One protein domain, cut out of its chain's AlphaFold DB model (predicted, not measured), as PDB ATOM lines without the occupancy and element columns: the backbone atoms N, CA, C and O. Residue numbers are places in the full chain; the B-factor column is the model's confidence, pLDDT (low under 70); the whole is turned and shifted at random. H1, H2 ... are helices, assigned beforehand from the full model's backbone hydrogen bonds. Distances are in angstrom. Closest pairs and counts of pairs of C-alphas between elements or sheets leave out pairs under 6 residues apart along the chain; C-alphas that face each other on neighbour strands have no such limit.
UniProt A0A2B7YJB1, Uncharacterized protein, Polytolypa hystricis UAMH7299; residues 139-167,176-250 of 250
ATOM      1  N   PRO A 139     -22.712  -0.148 -24.614       56.44
ATOM      2  CA  PRO A 139     -23.557  -0.026 -25.807       56.44
ATOM      3  C   PRO A 139     -23.738  -1.346 -26.572       56.44
ATOM      4  O   PRO A 139     -24.848  -1.663 -26.991       56.44
ATOM      5  N   ASP A 140     -22.686  -2.164 -26.641       60.88
ATOM      6  CA  ASP A 140     -22.720  -3.480 -27.293       60.88
ATOM      7  C   ASP A 140     -23.652  -4.473 -26.572       60.88
ATOM      8  O   ASP A 140     -24.318  -5.283 -27.206       60.88
ATOM      9  N   GLN A 141     -23.785  -4.364 -25.244       65.81
ATOM     10  CA  GLN A 141     -24.699  -5.186 -24.437       65.81
ATOM     11  C   GLN A 141     -26.149  -4.687 -24.499       65.81
ATOM     12  O   GLN A 141     -27.079  -5.464 -24.279       65.81
ATOM     13  N   LEU A 142     -26.361  -3.400 -24.799       70.56
ATOM     14  CA  LEU A 142     -27.699  -2.841 -24.982       70.56
ATOM     15  C   LEU A 142     -28.374  -3.442 -26.220       70.56
ATOM     16  O   LEU A 142     -29.549  -3.787 -26.150       70.56
ATOM     17  N   ILE A 143     -27.630  -3.620 -27.316       72.12
ATOM     18  CA  ILE A 143     -28.132  -4.240 -28.553       72.12
ATOM     19  C   ILE A 143     -28.579  -5.682 -28.278       72.12
ATOM     20  O   ILE A 143     -29.721  -6.041 -28.567       72.12
ATOM     21  N   THR A 144     -27.724  -6.473 -27.623       71.31
ATOM     22  CA  THR A 144     -28.023  -7.852 -27.204       71.31
ATOM     23  C   THR A 144     -29.256  -7.924 -26.302       71.31
ATOM     24  O   THR A 144     -30.101  -8.801 -26.470       71.31
ATOM     25  N   LEU A 145     -29.414  -6.995 -25.353       74.81
ATOM     26  CA  LEU A 145     -30.593  -6.965 -24.485       74.81
ATOM     27  C   LEU A 145     -31.873  -6.565 -25.209       74.81
ATOM     28  O   LEU A 145     -32.933  -7.095 -24.885       74.81
ATOM     29  N   VAL A 146     -31.800  -5.636 -26.163       78.50
ATOM     30  CA  VAL A 146     -32.954  -5.271 -26.993       78.50
ATOM     31  C   VAL A 146     -33.403  -6.482 -27.805       78.50
ATOM     32  O   VAL A 146     -34.584  -6.817 -27.765       78.50
ATOM     33  N   GLN A 147     -32.471  -7.187 -28.452       74.06
ATOM     34  CA  GLN A 147     -32.754  -8.426 -29.185       74.06
ATOM     35  C   GLN A 147     -33.348  -9.505 -28.272       74.06
ATOM     36  O   GLN A 147     -34.380 -10.089 -28.590       74.06
ATOM     37  N   PHE A 148     -32.754  -9.728 -27.097       76.31
ATOM     38  CA  PHE A 148     -33.253 -10.703 -26.128       76.31
ATOM     39  C   PHE A 148     -34.662 -10.364 -25.623       76.31
ATOM     40  O   PHE A 148     -35.515 -11.244 -25.513       76.31
ATOM     41  N   ASN A 149     -34.933  -9.091 -25.329       81.88
ATOM     42  CA  ASN A 149     -36.255  -8.651 -24.891       81.88
ATOM     43  C   ASN A 149     -37.290  -8.748 -26.018       81.88
ATOM     44  O   ASN A 149     -38.419  -9.153 -25.747       81.88
ATOM     45  N   ALA A 150     -36.908  -8.436 -27.260       82.69
ATOM     46  CA  ALA A 150     -37.760  -8.616 -28.431       82.69
ATOM     47  C   ALA A 150     -38.109 -10.097 -28.637       82.69
ATOM     48  O   ALA A 150     -39.287 -10.438 -28.700       82.69
ATOM     49  N   LEU A 151     -37.108 -10.984 -28.626       80.62
ATOM     50  CA  LEU A 151     -37.299 -12.431 -28.741       80.62
ATOM     51  C   LEU A 151     -38.197 -12.976 -27.626       80.62
ATOM     52  O   LEU A 151     -39.151 -13.703 -27.902       80.62
ATOM     53  N   ARG A 152     -37.935 -12.603 -26.365       82.19
ATOM     54  CA  ARG A 152     -38.790 -13.008 -25.241       82.19
ATOM     55  C   ARG A 152     -40.229 -12.535 -25.421       82.19
ATOM     56  O   ARG A 152     -41.135 -13.326 -25.183       82.19
ATOM     57  N   GLY A 153     -40.440 -11.290 -25.849       84.19
ATOM     58  CA  GLY A 153     -41.773 -10.758 -26.144       84.19
ATOM     59  C   GLY A 153     -42.488 -11.576 -27.221       84.19
ATOM     60  O   GLY A 153     -43.564 -12.113 -26.969       84.19
ATOM     61  N   CYS A 154     -41.837 -11.772 -28.368       81.94
ATOM     62  CA  CYS A 154     -42.360 -12.558 -29.486       81.94
ATOM     63  C   CYS A 154     -42.756 -13.988 -29.085       81.94
ATOM     64  O   CYS A 154     -43.813 -14.480 -29.483       81.94
ATOM     65  N   LEU A 155     -41.935 -14.661 -28.273       79.94
ATOM     66  CA  LEU A 155     -42.224 -16.017 -27.800       79.94
ATOM     67  C   LEU A 155     -43.425 -16.061 -26.851       79.94
ATOM     68  O   LEU A 155     -44.243 -16.980 -26.952       79.94
ATOM     69  N   VAL A 156     -43.548 -15.079 -25.955       82.69
ATOM     70  CA  VAL A 156     -44.694 -14.956 -25.042       82.69
ATOM     71  C   VAL A 156     -45.985 -14.736 -25.828       82.69
ATOM     72  O   VAL A 156     -46.976 -15.424 -25.576       82.69
ATOM     73  N   ASP A 157     -45.961 -13.844 -26.814       83.50
ATOM     74  CA  ASP A 157     -47.115 -13.535 -27.658       83.50
ATOM     75  C   ASP A 157     -47.561 -14.752 -28.470       83.50
ATOM     76  O   ASP A 157     -48.742 -15.113 -28.473       83.50
ATOM     77  N   TYR A 158     -46.602 -15.464 -29.062       80.38
ATOM     78  CA  TYR A 158     -46.863 -16.723 -29.750       80.38
ATOM     79  C   TYR A 158     -47.464 -17.776 -28.827       80.38
ATOM     80  O   TYR A 158     -48.443 -18.425 -29.187       80.38
ATOM     81  N   HIS A 159     -46.931 -17.941 -27.616       77.50
ATOM     82  CA  HIS A 159     -47.476 -18.897 -26.652       77.50
ATOM     83  C   HIS A 159     -48.904 -18.536 -26.235       77.50
ATOM     84  O   HIS A 159     -49.734 -19.429 -26.053       77.50
ATOM     85  N   LEU A 160     -49.210 -17.245 -26.090       77.75
ATOM     86  CA  LEU A 160     -50.552 -16.781 -25.756       77.75
ATOM     87  C   LEU A 160     -51.546 -17.098 -26.879       77.75
ATOM     88  O   LEU A 160     -52.644 -17.579 -26.599       77.75
ATOM     89  N   LEU A 161     -51.158 -16.874 -28.136       75.81
ATOM     90  CA  LEU A 161     -52.014 -17.102 -29.303       75.81
ATOM     91  C   LEU A 161     -52.124 -18.580 -29.687       75.81
ATOM     92  O   LEU A 161     -53.210 -19.028 -30.055       75.81
ATOM     93  N   SER A 162     -51.068 -19.373 -29.510       73.38
ATOM     94  CA  SER A 162     -51.098 -20.825 -29.729       73.38
ATOM     95  C   SER A 162     -52.080 -21.542 -28.807       73.38
ATOM     96  O   SER A 162     -52.681 -22.532 -29.207       73.38
ATOM     97  N   ARG A 163     -52.344 -21.009 -27.606       69.25
ATOM     98  CA  ARG A 163     -53.403 -21.523 -26.715       69.25
ATOM     99  C   ARG A 163     -54.821 -21.280 -27.238       69.25
ATOM    100  O   ARG A 163     -55.757 -21.914 -26.757       69.25
ATOM    101  N   LEU A 164     -54.997 -20.343 -28.170       66.81
ATOM    102  CA  LEU A 164     -56.289 -20.028 -28.790       66.81
ATOM    103  C   LEU A 164     -56.536 -20.850 -30.058       66.81
ATOM    104  O   LEU A 164     -57.674 -20.924 -30.527       66.81
ATOM    105  N   LYS A 165     -55.484 -21.452 -30.617       67.56
ATOM    106  CA  LYS A 165     -55.576 -22.332 -31.778       67.56
ATOM    107  C   LYS A 165     -56.189 -23.670 -31.344       67.56
ATOM    108  O   LYS A 165     -55.808 -24.207 -30.304       67.56
ATOM    109  N   PRO A 166     -57.144 -24.231 -32.107       57.50
ATOM    110  CA  PRO A 166     -57.561 -25.607 -31.881       57.50
ATOM    111  C   PRO A 166     -56.343 -26.518 -32.013       57.50
ATOM    112  O   PRO A 166     -55.517 -26.304 -32.899       57.50
ATOM    113  N   ILE A 167     -56.260 -27.541 -31.165       51.66
ATOM    114  CA  ILE A 167     -55.239 -28.586 -31.254       51.66
ATOM    115  C   ILE A 167     -55.374 -29.246 -32.634       51.66
ATOM    116  O   ILE A 167     -56.270 -30.061 -32.860       51.66
ATOM    117  N   ALA A 176     -48.151 -26.136 -42.830       54.62
ATOM    118  CA  ALA A 176     -49.590 -25.929 -42.886       54.62
ATOM    119  C   ALA A 176     -49.920 -24.436 -42.740       54.62
ATOM    120  O   ALA A 176     -49.629 -23.817 -41.721       54.62
ATOM    121  N   LEU A 177     -50.540 -23.849 -43.768       62.06
ATOM    122  CA  LEU A 177     -51.104 -22.506 -43.660       62.06
ATOM    123  C   LEU A 177     -52.342 -22.563 -42.763       62.06
ATOM    124  O   LEU A 177     -53.263 -23.342 -43.024       62.06
ATOM    125  N   GLN A 178     -52.377 -21.732 -41.728       64.56
ATOM    126  CA  GLN A 178     -53.484 -21.676 -40.786       64.56
ATOM    127  C   GLN A 178     -54.454 -20.549 -41.122       64.56
ATOM    128  O   GLN A 178     -54.072 -19.488 -41.604       64.56
ATOM    129  N   VAL A 179     -55.729 -20.791 -40.828       62.81
ATOM    130  CA  VAL A 179     -56.762 -19.759 -40.732       62.81
ATOM    131  C   VAL A 179     -57.267 -19.818 -39.307       62.81
ATOM    132  O   VAL A 179     -57.744 -20.872 -38.878       62.81
ATOM    133  N   LEU A 180     -57.155 -18.722 -38.560       64.50
ATOM    134  CA  LEU A 180     -57.560 -18.755 -37.163       64.50
ATOM    135  C   LEU A 180     -59.093 -18.855 -37.091       64.50
ATOM    136  O   LEU A 180     -59.783 -17.956 -37.593       64.50
ATOM    137  N   PRO A 181     -59.662 -19.923 -36.496       59.09
ATOM    138  CA  PRO A 181     -61.102 -20.011 -36.358       59.09
ATOM    139  C   PRO A 181     -61.597 -18.899 -35.438       59.09
ATOM    140  O   PRO A 181     -60.837 -18.246 -34.728       59.09
ATOM    141  N   SER A 182     -62.904 -18.672 -35.464       54.62
ATOM    142  CA  SER A 182     -63.562 -17.628 -34.691       54.62
ATOM    143  C   SER A 182     -64.169 -18.171 -33.388       54.62
ATOM    144  O   SER A 182     -65.398 -18.243 -33.318       54.62
ATOM    145  N   PRO A 183     -63.413 -18.551 -32.339       56.53
ATOM    146  CA  PRO A 183     -63.997 -18.634 -31.016       56.53
ATOM    147  C   PRO A 183     -64.029 -17.238 -30.380       56.53
ATOM    148  O   PRO A 183     -63.303 -16.322 -30.769       56.53
ATOM    149  N   SER A 184     -64.899 -17.077 -29.389       56.69
ATOM    150  CA  SER A 184     -64.926 -15.924 -28.494       56.69
ATOM    151  C   SER A 184     -63.529 -15.696 -27.914       56.69
ATOM    152  O   SER A 184     -63.103 -16.448 -27.036       56.69
ATOM    153  N   ILE A 185     -62.814 -14.692 -28.429       59.47
ATOM    154  CA  ILE A 185     -61.480 -14.323 -27.949       59.47
ATOM    155  C   ILE A 185     -61.603 -14.095 -26.436       59.47
ATOM    156  O   ILE A 185     -62.427 -13.271 -26.019       59.47
ATOM    157  N   PRO A 186     -60.860 -14.831 -25.592       62.75
ATOM    158  CA  PRO A 186     -60.943 -14.621 -24.162       62.75
ATOM    159  C   PRO A 186     -60.532 -13.176 -23.865       62.75
ATOM    160  O   PRO A 186     -59.547 -12.672 -24.404       62.75
ATOM    161  N   ARG A 187     -61.298 -12.497 -23.001       59.66
ATOM    162  CA  ARG A 187     -61.091 -11.080 -22.628       59.66
ATOM    163  C   ARG A 187     -59.693 -10.779 -22.059       59.66
ATOM    164  O   ARG A 187     -59.373  -9.620 -21.832       59.66
ATOM    165  N   SER A 188     -58.887 -11.809 -21.816       68.12
ATOM    166  CA  SER A 188     -57.504 -11.741 -21.355       68.12
ATOM    167  C   SER A 188     -56.482 -11.415 -22.450       68.12
ATOM    168  O   SER A 188     -55.321 -11.205 -22.115       68.12
ATOM    169  N   VAL A 189     -56.861 -11.390 -23.735       73.69
ATOM    170  CA  VAL A 189     -55.926 -11.085 -24.835       73.69
ATOM    171  C   VAL A 189     -55.939  -9.580 -25.136       73.69
ATOM    172  O   VAL A 189     -57.006  -9.044 -25.464       73.69
ATOM    173  N   PRO A 190     -54.781  -8.893 -25.073       81.50
ATOM    174  CA  PRO A 190     -54.660  -7.493 -25.468       81.50
ATOM    175  C   PRO A 190     -55.187  -7.248 -26.883       81.50
ATOM    176  O   PRO A 190     -55.004  -8.082 -27.770       81.50
ATOM    177  N   SER A 191     -55.796  -6.084 -27.123       79.19
ATOM    178  CA  SER A 191     -56.371  -5.731 -28.431       79.19
ATOM    179  C   SER A 191     -55.361  -5.814 -29.584       79.19
ATOM    180  O   SER A 191     -55.740  -6.189 -30.688       79.19
ATOM    181  N   SER A 192     -54.080  -5.530 -29.328       79.81
ATOM    182  CA  SER A 192     -52.990  -5.627 -30.313       79.81
ATOM    183  C   SER A 192     -52.698  -7.057 -30.779       79.81
ATOM    184  O   SER A 192     -52.290  -7.247 -31.926       79.81
ATOM    185  N   LEU A 193     -52.932  -8.052 -29.918       81.56
ATOM    186  CA  LEU A 193     -52.689  -9.469 -30.200       81.56
ATOM    187  C   LEU A 193     -53.921 -10.182 -30.756       81.56
ATOM    188  O   LEU A 193     -53.805 -11.293 -31.270       81.56
ATOM    189  N   GLN A 194     -55.094  -9.547 -30.724       83.38
ATOM    190  CA  GLN A 194     -56.307 -10.152 -31.261       83.38
ATOM    191  C   GLN A 194     -56.146 -10.503 -32.748       83.38
ATOM    192  O   GLN A 194     -55.526  -9.733 -33.486       83.38
ATOM    193  N   PRO A 195     -56.692 -11.643 -33.201       85.31
ATOM    194  CA  PRO A 195     -56.586 -12.062 -34.593       85.31
ATOM    195  C   PRO A 195     -57.220 -11.031 -35.522       85.31
ATOM    196  O   PRO A 195     -58.374 -10.630 -35.321       85.31
ATOM    197  N   THR A 196     -56.483 -10.608 -36.544       88.94
ATOM    198  CA  THR A 196     -56.990  -9.639 -37.520       88.94
ATOM    199  C   THR A 196     -58.036 -10.271 -38.441       88.94
ATOM    200  O   THR A 196     -58.198 -11.494 -38.508       88.94
ATOM    201  N   LEU A 197     -58.771  -9.441 -39.190       89.38
ATOM    202  CA  LEU A 197     -59.692  -9.943 -40.215       89.38
ATOM    203  C   LEU A 197     -58.946 -10.781 -41.262       89.38
ATOM    204  O   LEU A 197     -59.458 -11.812 -41.697       89.38
ATOM    205  N   LEU A 198     -57.733 -10.365 -41.634       89.44
ATOM    206  CA  LEU A 198     -56.923 -11.063 -42.623       89.44
ATOM    207  C   LEU A 198     -56.470 -12.432 -42.101       89.44
ATOM    208  O   LEU A 198     -56.671 -13.426 -42.784       89.44
ATOM    209  N   GLN A 199     -56.000 -12.525 -40.853       88.25
ATOM    210  CA  GLN A 199     -55.647 -13.803 -40.210       88.25
ATOM    211  C   GLN A 199     -56.824 -14.789 -40.102       88.25
ATOM    212  O   GLN A 199     -56.637 -16.004 -40.035       88.25
ATOM    213  N   ARG A 200     -58.059 -14.275 -40.084       85.19
ATOM    214  CA  ARG A 200     -59.293 -15.078 -40.036       85.19
ATOM    215  C   ARG A 200     -59.826 -15.474 -41.411       85.19
ATOM    216  O   ARG A 200     -60.738 -16.291 -41.484       85.19
ATOM    217  N   THR A 201     -59.317 -14.878 -42.485       84.00
ATOM    218  CA  THR A 201     -59.853 -15.061 -43.845       84.00
ATOM    219  C   THR A 201     -58.823 -15.586 -44.838       84.00
ATOM    220  O   THR A 201     -59.201 -16.226 -45.817       84.00
ATOM    221  N   VAL A 202     -57.537 -15.364 -44.581       84.56
ATOM    222  CA  VAL A 202     -56.428 -15.720 -45.461       84.56
ATOM    223  C   VAL A 202     -55.523 -16.723 -44.747       84.56
ATOM    224  O   VAL A 202     -55.097 -16.452 -43.625       84.56
ATOM    225  N   PRO A 203     -55.201 -17.866 -45.378       84.88
ATOM    226  CA  PRO A 203     -54.237 -18.811 -44.831       84.88
ATOM    227  C   PRO A 203     -52.843 -18.181 -44.680       84.88
ATOM    228  O   PRO A 203     -52.327 -17.598 -45.634       84.88
ATOM    229  N   TYR A 204     -52.218 -18.323 -43.510       84.75
ATOM    230  CA  TYR A 204     -50.924 -17.710 -43.191       84.75
ATOM    231  C   TYR A 204     -49.996 -18.649 -42.405       84.75
ATOM    232  O   TYR A 204     -50.416 -19.703 -41.935       84.75
ATOM    233  N   ARG A 205     -48.708 -18.296 -42.294       81.94
ATOM    234  CA  ARG A 205     -47.719 -19.072 -41.527       81.94
ATOM    235  C   ARG A 205     -47.773 -18.690 -40.052       81.94
ATOM    236  O   ARG A 205     -47.731 -17.511 -39.718       81.94
ATOM    237  N   ASP A 206     -47.792 -19.684 -39.173       79.12
ATOM    238  CA  ASP A 206     -48.028 -19.504 -37.731       79.12
ATOM    239  C   ASP A 206     -47.071 -18.571 -37.020       79.12
ATOM    240  O   ASP A 206     -47.437 -17.919 -36.045       79.12
ATOM    241  N   TRP A 207     -45.852 -18.492 -37.531       82.19
ATOM    242  CA  TRP A 207     -44.811 -17.638 -37.000       82.19
ATOM    243  C   TRP A 207     -45.234 -16.161 -37.002       82.19
ATOM    244  O   TRP A 207     -44.810 -15.409 -36.132       82.19
ATOM    245  N   ILE A 208     -46.133 -15.738 -37.904       87.19
ATOM    246  CA  ILE A 208     -46.637 -14.355 -37.987       87.19
ATOM    247  C   ILE A 208     -47.360 -13.944 -36.692       87.19
ATOM    248  O   ILE A 208     -47.383 -12.763 -36.348       87.19
ATOM    249  N   ASP A 209     -47.884 -14.897 -35.917       84.88
ATOM    250  CA  ASP A 209     -48.505 -14.621 -34.617       84.88
ATOM    251  C   ASP A 209     -47.510 -14.134 -33.549       84.88
ATOM    252  O   ASP A 209     -47.927 -13.552 -32.554       84.88
ATOM    253  N   MET A 210     -46.200 -14.293 -33.765       83.31
ATOM    254  CA  MET A 210     -45.152 -13.731 -32.899       83.31
ATOM    255  C   MET A 210     -45.041 -12.205 -32.990       83.31
ATOM    256  O   MET A 210     -44.362 -11.594 -32.168       83.31
ATOM    257  N   VAL A 211     -45.630 -11.575 -34.012       86.56
ATOM    258  CA  VAL A 211     -45.462 -10.140 -34.258       86.56
ATOM    259  C   VAL A 211     -46.478  -9.344 -33.424       86.56
ATOM    260  O   VAL A 211     -47.677  -9.408 -33.715       86.56
ATOM    261  N   PRO A 212     -46.037  -8.512 -32.456       85.12
ATOM    262  CA  PRO A 212     -46.911  -7.797 -31.514       85.12
ATOM    263  C   PRO A 212     -47.649  -6.593 -32.125       85.12
ATOM    264  O   PRO A 212     -47.934  -5.610 -31.437       85.12
ATOM    265  N   HIS A 213     -47.942  -6.609 -33.429       88.88
ATOM    266  CA  HIS A 213     -48.577  -5.486 -34.109       88.88
ATOM    267  C   HIS A 213     -49.543  -5.940 -35.218       88.88
ATOM    268  O   HIS A 213     -49.115  -6.566 -36.191       88.88
ATOM    269  N   PRO A 214     -50.843  -5.590 -35.145       89.25
ATOM    270  CA  PRO A 214     -51.862  -6.121 -36.055       89.25
ATOM    271  C   PRO A 214     -51.628  -5.712 -37.515       89.25
ATOM    272  O   PRO A 214     -51.692  -6.556 -38.400       89.25
ATOM    273  N   VAL A 215     -51.253  -4.453 -37.768       92.81
ATOM    274  CA  VAL A 215     -50.974  -3.977 -39.138       92.81
ATOM    275  C   VAL A 215     -49.760  -4.682 -39.739       92.81
ATOM    276  O   VAL A 215     -49.711  -4.921 -40.937       92.81
ATOM    277  N   TRP A 216     -48.763  -5.021 -38.916       91.19
ATOM    278  CA  TRP A 216     -47.572  -5.697 -39.424       91.19
ATOM    279  C   TRP A 216     -47.889  -7.140 -39.778       91.19
ATOM    280  O   TRP A 216     -47.465  -7.599 -40.831       91.19
ATOM    281  N   ARG A 217     -48.697  -7.820 -38.956       91.38
ATOM    282  CA  ARG A 217     -49.219  -9.150 -39.285       91.38
ATOM    283  C   ARG A 217     -49.967  -9.130 -40.615       91.38
ATOM    284  O   ARG A 217     -49.647  -9.931 -41.486       91.38
ATOM    285  N   ASP A 218     -50.866  -8.169 -40.818       93.25
ATOM    286  CA  ASP A 218     -51.595  -8.042 -42.085       93.25
ATOM    287  C   ASP A 218     -50.657  -7.798 -43.272       93.25
ATOM    288  O   ASP A 218     -50.760  -8.469 -44.298       93.25
ATOM    289  N   ASN A 219     -49.684  -6.897 -43.117       94.06
ATOM    290  CA  ASN A 219     -48.694  -6.623 -44.156       94.06
ATOM    291  C   ASN A 219     -47.851  -7.858 -44.494       94.06
ATOM    292  O   ASN A 219     -47.605  -8.109 -45.669       94.06
ATOM    293  N   LEU A 220     -47.433  -8.645 -43.498       91.69
ATOM    294  CA  LEU A 220     -46.657  -9.873 -43.706       91.69
ATOM    295  C   LEU A 220     -47.472 -10.952 -44.423       91.69
ATOM    296  O   LEU A 220     -46.938 -11.659 -45.273       91.69
ATOM    297  N   ILE A 221     -48.768 -11.048 -44.130       90.94
ATOM    298  CA  ILE A 221     -49.678 -11.963 -44.827       90.94
ATOM    299  C   ILE A 221     -49.856 -11.527 -46.286       90.94
ATOM    300  O   ILE A 221     -49.756 -12.357 -47.185       90.94
ATOM    301  N   LEU A 222     -50.069 -10.231 -46.542       91.12
ATOM    302  CA  LEU A 222     -50.220  -9.699 -47.902       91.12
ATOM    303  C   LEU A 222     -48.930  -9.803 -48.720       91.12
ATOM    304  O   LEU A 222     -48.975 -10.097 -49.912       91.12
ATOM    305  N   ALA A 223     -47.786  -9.576 -48.080       89.94
ATOM    306  CA  ALA A 223     -46.468  -9.689 -48.687       89.94
ATOM    307  C   ALA A 223     -45.952 -11.138 -48.717       89.94
ATOM    308  O   ALA A 223     -44.813 -11.367 -49.134       89.94
ATOM    309  N   SER A 224     -46.752 -12.120 -48.289       80.38
ATOM    310  CA  SER A 224     -46.347 -13.522 -48.302       80.38
ATOM    311  C   SER A 224     -45.848 -13.912 -49.698       80.38
ATOM    312  O   SER A 224     -46.456 -13.559 -50.710       80.38
ATOM    313  N   ARG A 225     -44.712 -14.623 -49.754       78.12
ATOM    314  CA  ARG A 225     -43.982 -15.022 -50.979       78.12
ATOM    315  C   ARG A 225     -43.228 -13.914 -51.726       78.12
ATOM    316  O   ARG A 225     -42.599 -14.211 -52.737       78.12
ATOM    317  N   THR A 226     -43.248 -12.667 -51.254       83.75
ATOM    318  CA  THR A 226     -42.426 -11.580 -51.832       83.75
ATOM    319  C   THR A 226     -41.080 -11.400 -51.126       83.75
ATOM    320  O   THR A 226     -40.168 -10.775 -51.671       83.75
ATOM    321  N   PHE A 227     -40.944 -11.972 -49.930       81.75
ATOM    322  CA  PHE A 227     -39.737 -11.957 -49.114       81.75
ATOM    323  C   PHE A 227     -39.406 -13.370 -48.626       81.75
ATOM    324  O   PHE A 227     -40.263 -14.259 -48.621       81.75
ATOM    325  N   ASP A 228     -38.150 -13.573 -48.233       81.06
ATOM    326  CA  ASP A 228     -37.716 -14.806 -47.593       81.06
ATOM    327  C   ASP A 228     -38.000 -14.726 -46.086       81.06
ATOM    328  O   ASP A 228     -37.452 -13.879 -45.385       81.06
ATOM    329  N   GLU A 229     -38.893 -15.592 -45.603       80.31
ATOM    330  CA  GLU A 229     -39.301 -15.651 -44.195       80.31
ATOM    331  C   GLU A 229     -38.105 -15.932 -43.273       80.31
ATOM    332  O   GLU A 229     -37.978 -15.288 -42.235       80.31
ATOM    333  N   ASP A 230     -37.196 -16.823 -43.679       74.75
ATOM    334  CA  ASP A 230     -36.014 -17.176 -42.882       74.75
ATOM    335  C   ASP A 230     -35.009 -16.016 -42.854       74.75
ATOM    336  O   ASP A 230     -34.407 -15.753 -41.819       74.75
ATOM    337  N   GLU A 231     -34.857 -15.265 -43.953       77.00
ATOM    338  CA  GLU A 231     -34.004 -14.064 -43.991       77.00
ATOM    339  C   GLU A 231     -34.548 -12.978 -43.062       77.00
ATOM    340  O   GLU A 231     -33.807 -12.420 -42.256       77.00
ATOM    341  N   LEU A 232     -35.861 -12.740 -43.110       82.06
ATOM    342  CA  LEU A 232     -36.511 -11.808 -42.198       82.06
ATOM    343  C   LEU A 232     -36.315 -12.239 -40.738       82.06
ATOM    344  O   LEU A 232     -36.048 -11.395 -39.882       82.06
ATOM    345  N   TRP A 233     -36.416 -13.537 -40.444       74.75
ATOM    346  CA  TRP A 233     -36.169 -14.063 -39.103       74.75
ATOM    347  C   TRP A 233     -34.719 -13.909 -38.655       74.75
ATOM    348  O   TRP A 233     -34.465 -13.532 -37.508       74.75
ATOM    349  N   MET A 234     -33.776 -14.141 -39.564       72.50
ATOM    350  CA  MET A 234     -32.355 -13.955 -39.302       72.50
ATOM    351  C   MET A 234     -32.038 -12.499 -38.952       72.50
ATOM    352  O   MET A 234     -31.394 -12.237 -37.934       72.50
ATOM    353  N   ASP A 235     -32.565 -11.565 -39.741       76.94
ATOM    354  CA  ASP A 235     -32.326 -10.131 -39.575       76.94
ATOM    355  C   ASP A 235     -32.991  -9.560 -38.313       76.94
ATOM    356  O   ASP A 235     -32.476  -8.620 -37.704       76.94
ATOM    357  N   THR A 236     -34.141 -10.108 -37.905       71.25
ATOM    358  CA  THR A 236     -34.950  -9.543 -36.810       71.25
ATOM    359  C   THR A 236     -34.729 -10.209 -35.455       71.25
ATOM    360  O   THR A 236     -34.753  -9.509 -34.440       71.25
ATOM    361  N   LEU A 237     -34.508 -11.527 -35.408       65.38
ATOM    362  CA  LEU A 237     -34.403 -12.288 -34.158       65.38
ATOM    363  C   LEU A 237     -33.088 -13.067 -33.995       65.38
ATOM    364  O   LEU A 237     -32.671 -13.281 -32.857       65.38
ATOM    365  N   TRP A 238     -32.430 -13.493 -35.081       59.59
ATOM    366  CA  TRP A 238     -31.314 -14.454 -34.999       59.59
ATOM    367  C   TRP A 238     -29.904 -13.856 -35.060       59.59
ATOM    368  O   TRP A 238     -28.935 -14.565 -34.789       59.59
ATOM    369  N   GLY A 239     -29.749 -12.552 -35.304       58.50
ATOM    370  CA  GLY A 239     -28.443 -11.882 -35.178       58.50
ATOM    371  C   GLY A 239     -27.785 -12.039 -33.791       58.50
ATOM    372  O   GLY A 239     -26.603 -11.759 -33.634       58.50
ATOM    373  N   LEU A 240     -28.532 -12.512 -32.784       54.56
ATOM    374  CA  LEU A 240     -28.036 -12.826 -31.442       54.56
ATOM    375  C   LEU A 240     -27.150 -14.091 -31.388       54.56
ATOM    376  O   LEU A 240     -26.306 -14.201 -30.500       54.56
ATOM    377  N   PHE A 241     -27.349 -15.047 -32.303       50.84
ATOM    378  CA  PHE A 241     -26.668 -16.353 -32.297       50.84
ATOM    379  C   PHE A 241     -25.642 -16.516 -33.430       50.84
ATOM    380  O   PHE A 241     -24.939 -17.528 -33.478       50.84
ATOM    381  N   GLU A 242     -25.515 -15.528 -34.321       46.66
ATOM    382  CA  GLU A 242     -24.529 -15.537 -35.405       46.66
ATOM    383  C   GLU A 242     -23.100 -15.581 -34.823       46.66
ATOM    384  O   GLU A 242     -22.690 -14.708 -34.058       46.66
ATOM    385  N   GLY A 243     -22.347 -16.642 -35.140       47.00
ATOM    386  CA  GLY A 243     -20.994 -16.875 -34.612       47.00
ATOM    387  C   GLY A 243     -20.903 -17.845 -33.426       47.00
ATOM    388  O   GLY A 243     -19.797 -18.100 -32.942       47.00
ATOM    389  N   PHE A 244     -22.019 -18.438 -32.986       45.62
ATOM    390  CA  PHE A 244     -22.041 -19.490 -31.965       45.62
ATOM    391  C   PHE A 244     -22.479 -20.840 -32.562       45.62
ATOM    392  O   PHE A 244     -23.620 -21.258 -32.370       45.62
ATOM    393  N   PRO A 245     -21.563 -21.590 -33.207       45.78
ATOM    394  CA  PRO A 245     -21.886 -22.840 -33.907       45.78
ATOM    395  C   PRO A 245     -22.407 -23.967 -32.996       45.78
ATOM    396  O   PRO A 245     -22.872 -24.985 -33.483       45.78
ATOM    397  N   ALA A 246     -22.333 -23.808 -31.668       45.16
ATOM    398  CA  ALA A 246     -22.885 -24.761 -30.703       45.16
ATOM    399  C   ALA A 246     -24.380 -24.537 -30.385       45.16
ATOM    400  O   ALA A 246     -24.968 -25.337 -29.663       45.16
ATOM    401  N   LEU A 247     -24.968 -23.434 -30.860       42.88
ATOM    402  CA  LEU A 247     -26.376 -23.062 -30.654       42.88
ATOM    403  C   LEU A 247     -27.131 -22.865 -31.979       42.88
ATOM    404  O   LEU A 247     -28.323 -22.564 -31.960       42.88
ATOM    405  N   GLU A 248     -26.455 -23.052 -33.115       42.50
ATOM    406  CA  GLU A 248     -27.102 -23.244 -34.412       42.50
ATOM    407  C   GLU A 248     -27.822 -24.598 -34.360       42.50
ATOM    408  O   GLU A 248     -27.208 -25.655 -34.490       42.50
ATOM    409  N   VAL A 249     -29.114 -24.570 -34.039       39.88
ATOM    410  CA  VAL A 249     -29.966 -25.760 -34.079       39.88
ATOM    411  C   VAL A 249     -30.210 -26.094 -35.554       39.88
ATOM    412  O   VAL A 249     -30.749 -25.257 -36.277       39.88
ATOM    413  N   GLU A 250     -29.753 -27.279 -35.981       31.86
ATOM    414  CA  GLU A 250     -30.088 -27.910 -37.274       31.86
ATOM    415  C   GLU A 250     -31.590 -28.181 -37.424       31.86
ATOM    416  O   GLU A 250     -32.230 -28.595 -36.427       31.86
TER     417      GLU A 250
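This is residues 139 to 167 and 176 to 250 of the 250 residues of an uncharacterized protein of Polytolypa hystricis UAMH7299 (UniProt A0A2B7YJB1). One long helix, H1, makes a bar along one side of the domain, and a small cluster of three short helices, H3, H4 and H2, sits beside the half of it that ends at residue 162. H3 packs on H1, H4 packs on H3 and H2 packs on H4, while H5 is on the same side of the bar but touches no helix, and the last residues trail off from it as a loop. The printed part has 104 residues with five named helices, in the order H1, H2, H3, H4, H5, and no named strand; the class is all helix, though under half of the residues, 51, are in named elements. The whole is only just compact, close to loose, with a radius of gyration of the C-alphas of 15.1 A, and it spans 43 by 31 by 26 A.

H1 runs from residue 139, with its C-alpha at (-23.557, -0.026, -25.807), to residue 162, and measures 34.7 A from first to last C-alpha. After the cut and a long unnamed stretch comes H2, residues 197 to 201. H3 is residues 206 to 210. H4, residues 214 to 222, begins with its C-alpha at (-51.862, -6.121, -36.055) and is 12.5 A long. H5, residues 229 to 236, is 10.5 A long and ends with its C-alpha at (-34.950, -9.543, -36.810).

H1 touches H3 with residues 154 to 161 alone; the closest C-alphas are those of Cys 154 and Met 210, 4.6 A apart. H3 touches H4, the closest C-alphas being those of Ile 208 and Arg 217, 6.0 A apart. H4 touches H2, the closest C-alphas being those of Leu 198 and Asp 218, 6.1 A apart. H1 and H4 are apart. H1 and H5 are only just apart, with their closest C-alphas 8.0 A from each other. H5 is also apart from H2, H3 and H4. In H2, H4 and H5 every O i to N i+4 pair is within hydrogen-bond range. In H1 it is 19 of 20, and in H3 0 of 1, beside 2 of 2 O i to N i+3 pairs.

The two C-alphas farthest apart are those of Pro 139 and Pro 183, 44.8 A. Residues 168 to 175 are not printed, and C-alphas 167 and 176 are 13.2 A apart across this cut, which lies in the link from H1 to H2. The links from H2 to H3 and from H3 to H4 are tight, and that from H4 to H5 is short. Residues 176 to 196 and 237 to 250 hold no named element; Glu 250 is the chain's last residue. The mean pLDDT of the printed part is 73.4, and residues 139 to 141, 163 to 167, 176 to 188 and 237 to 250 are under 70.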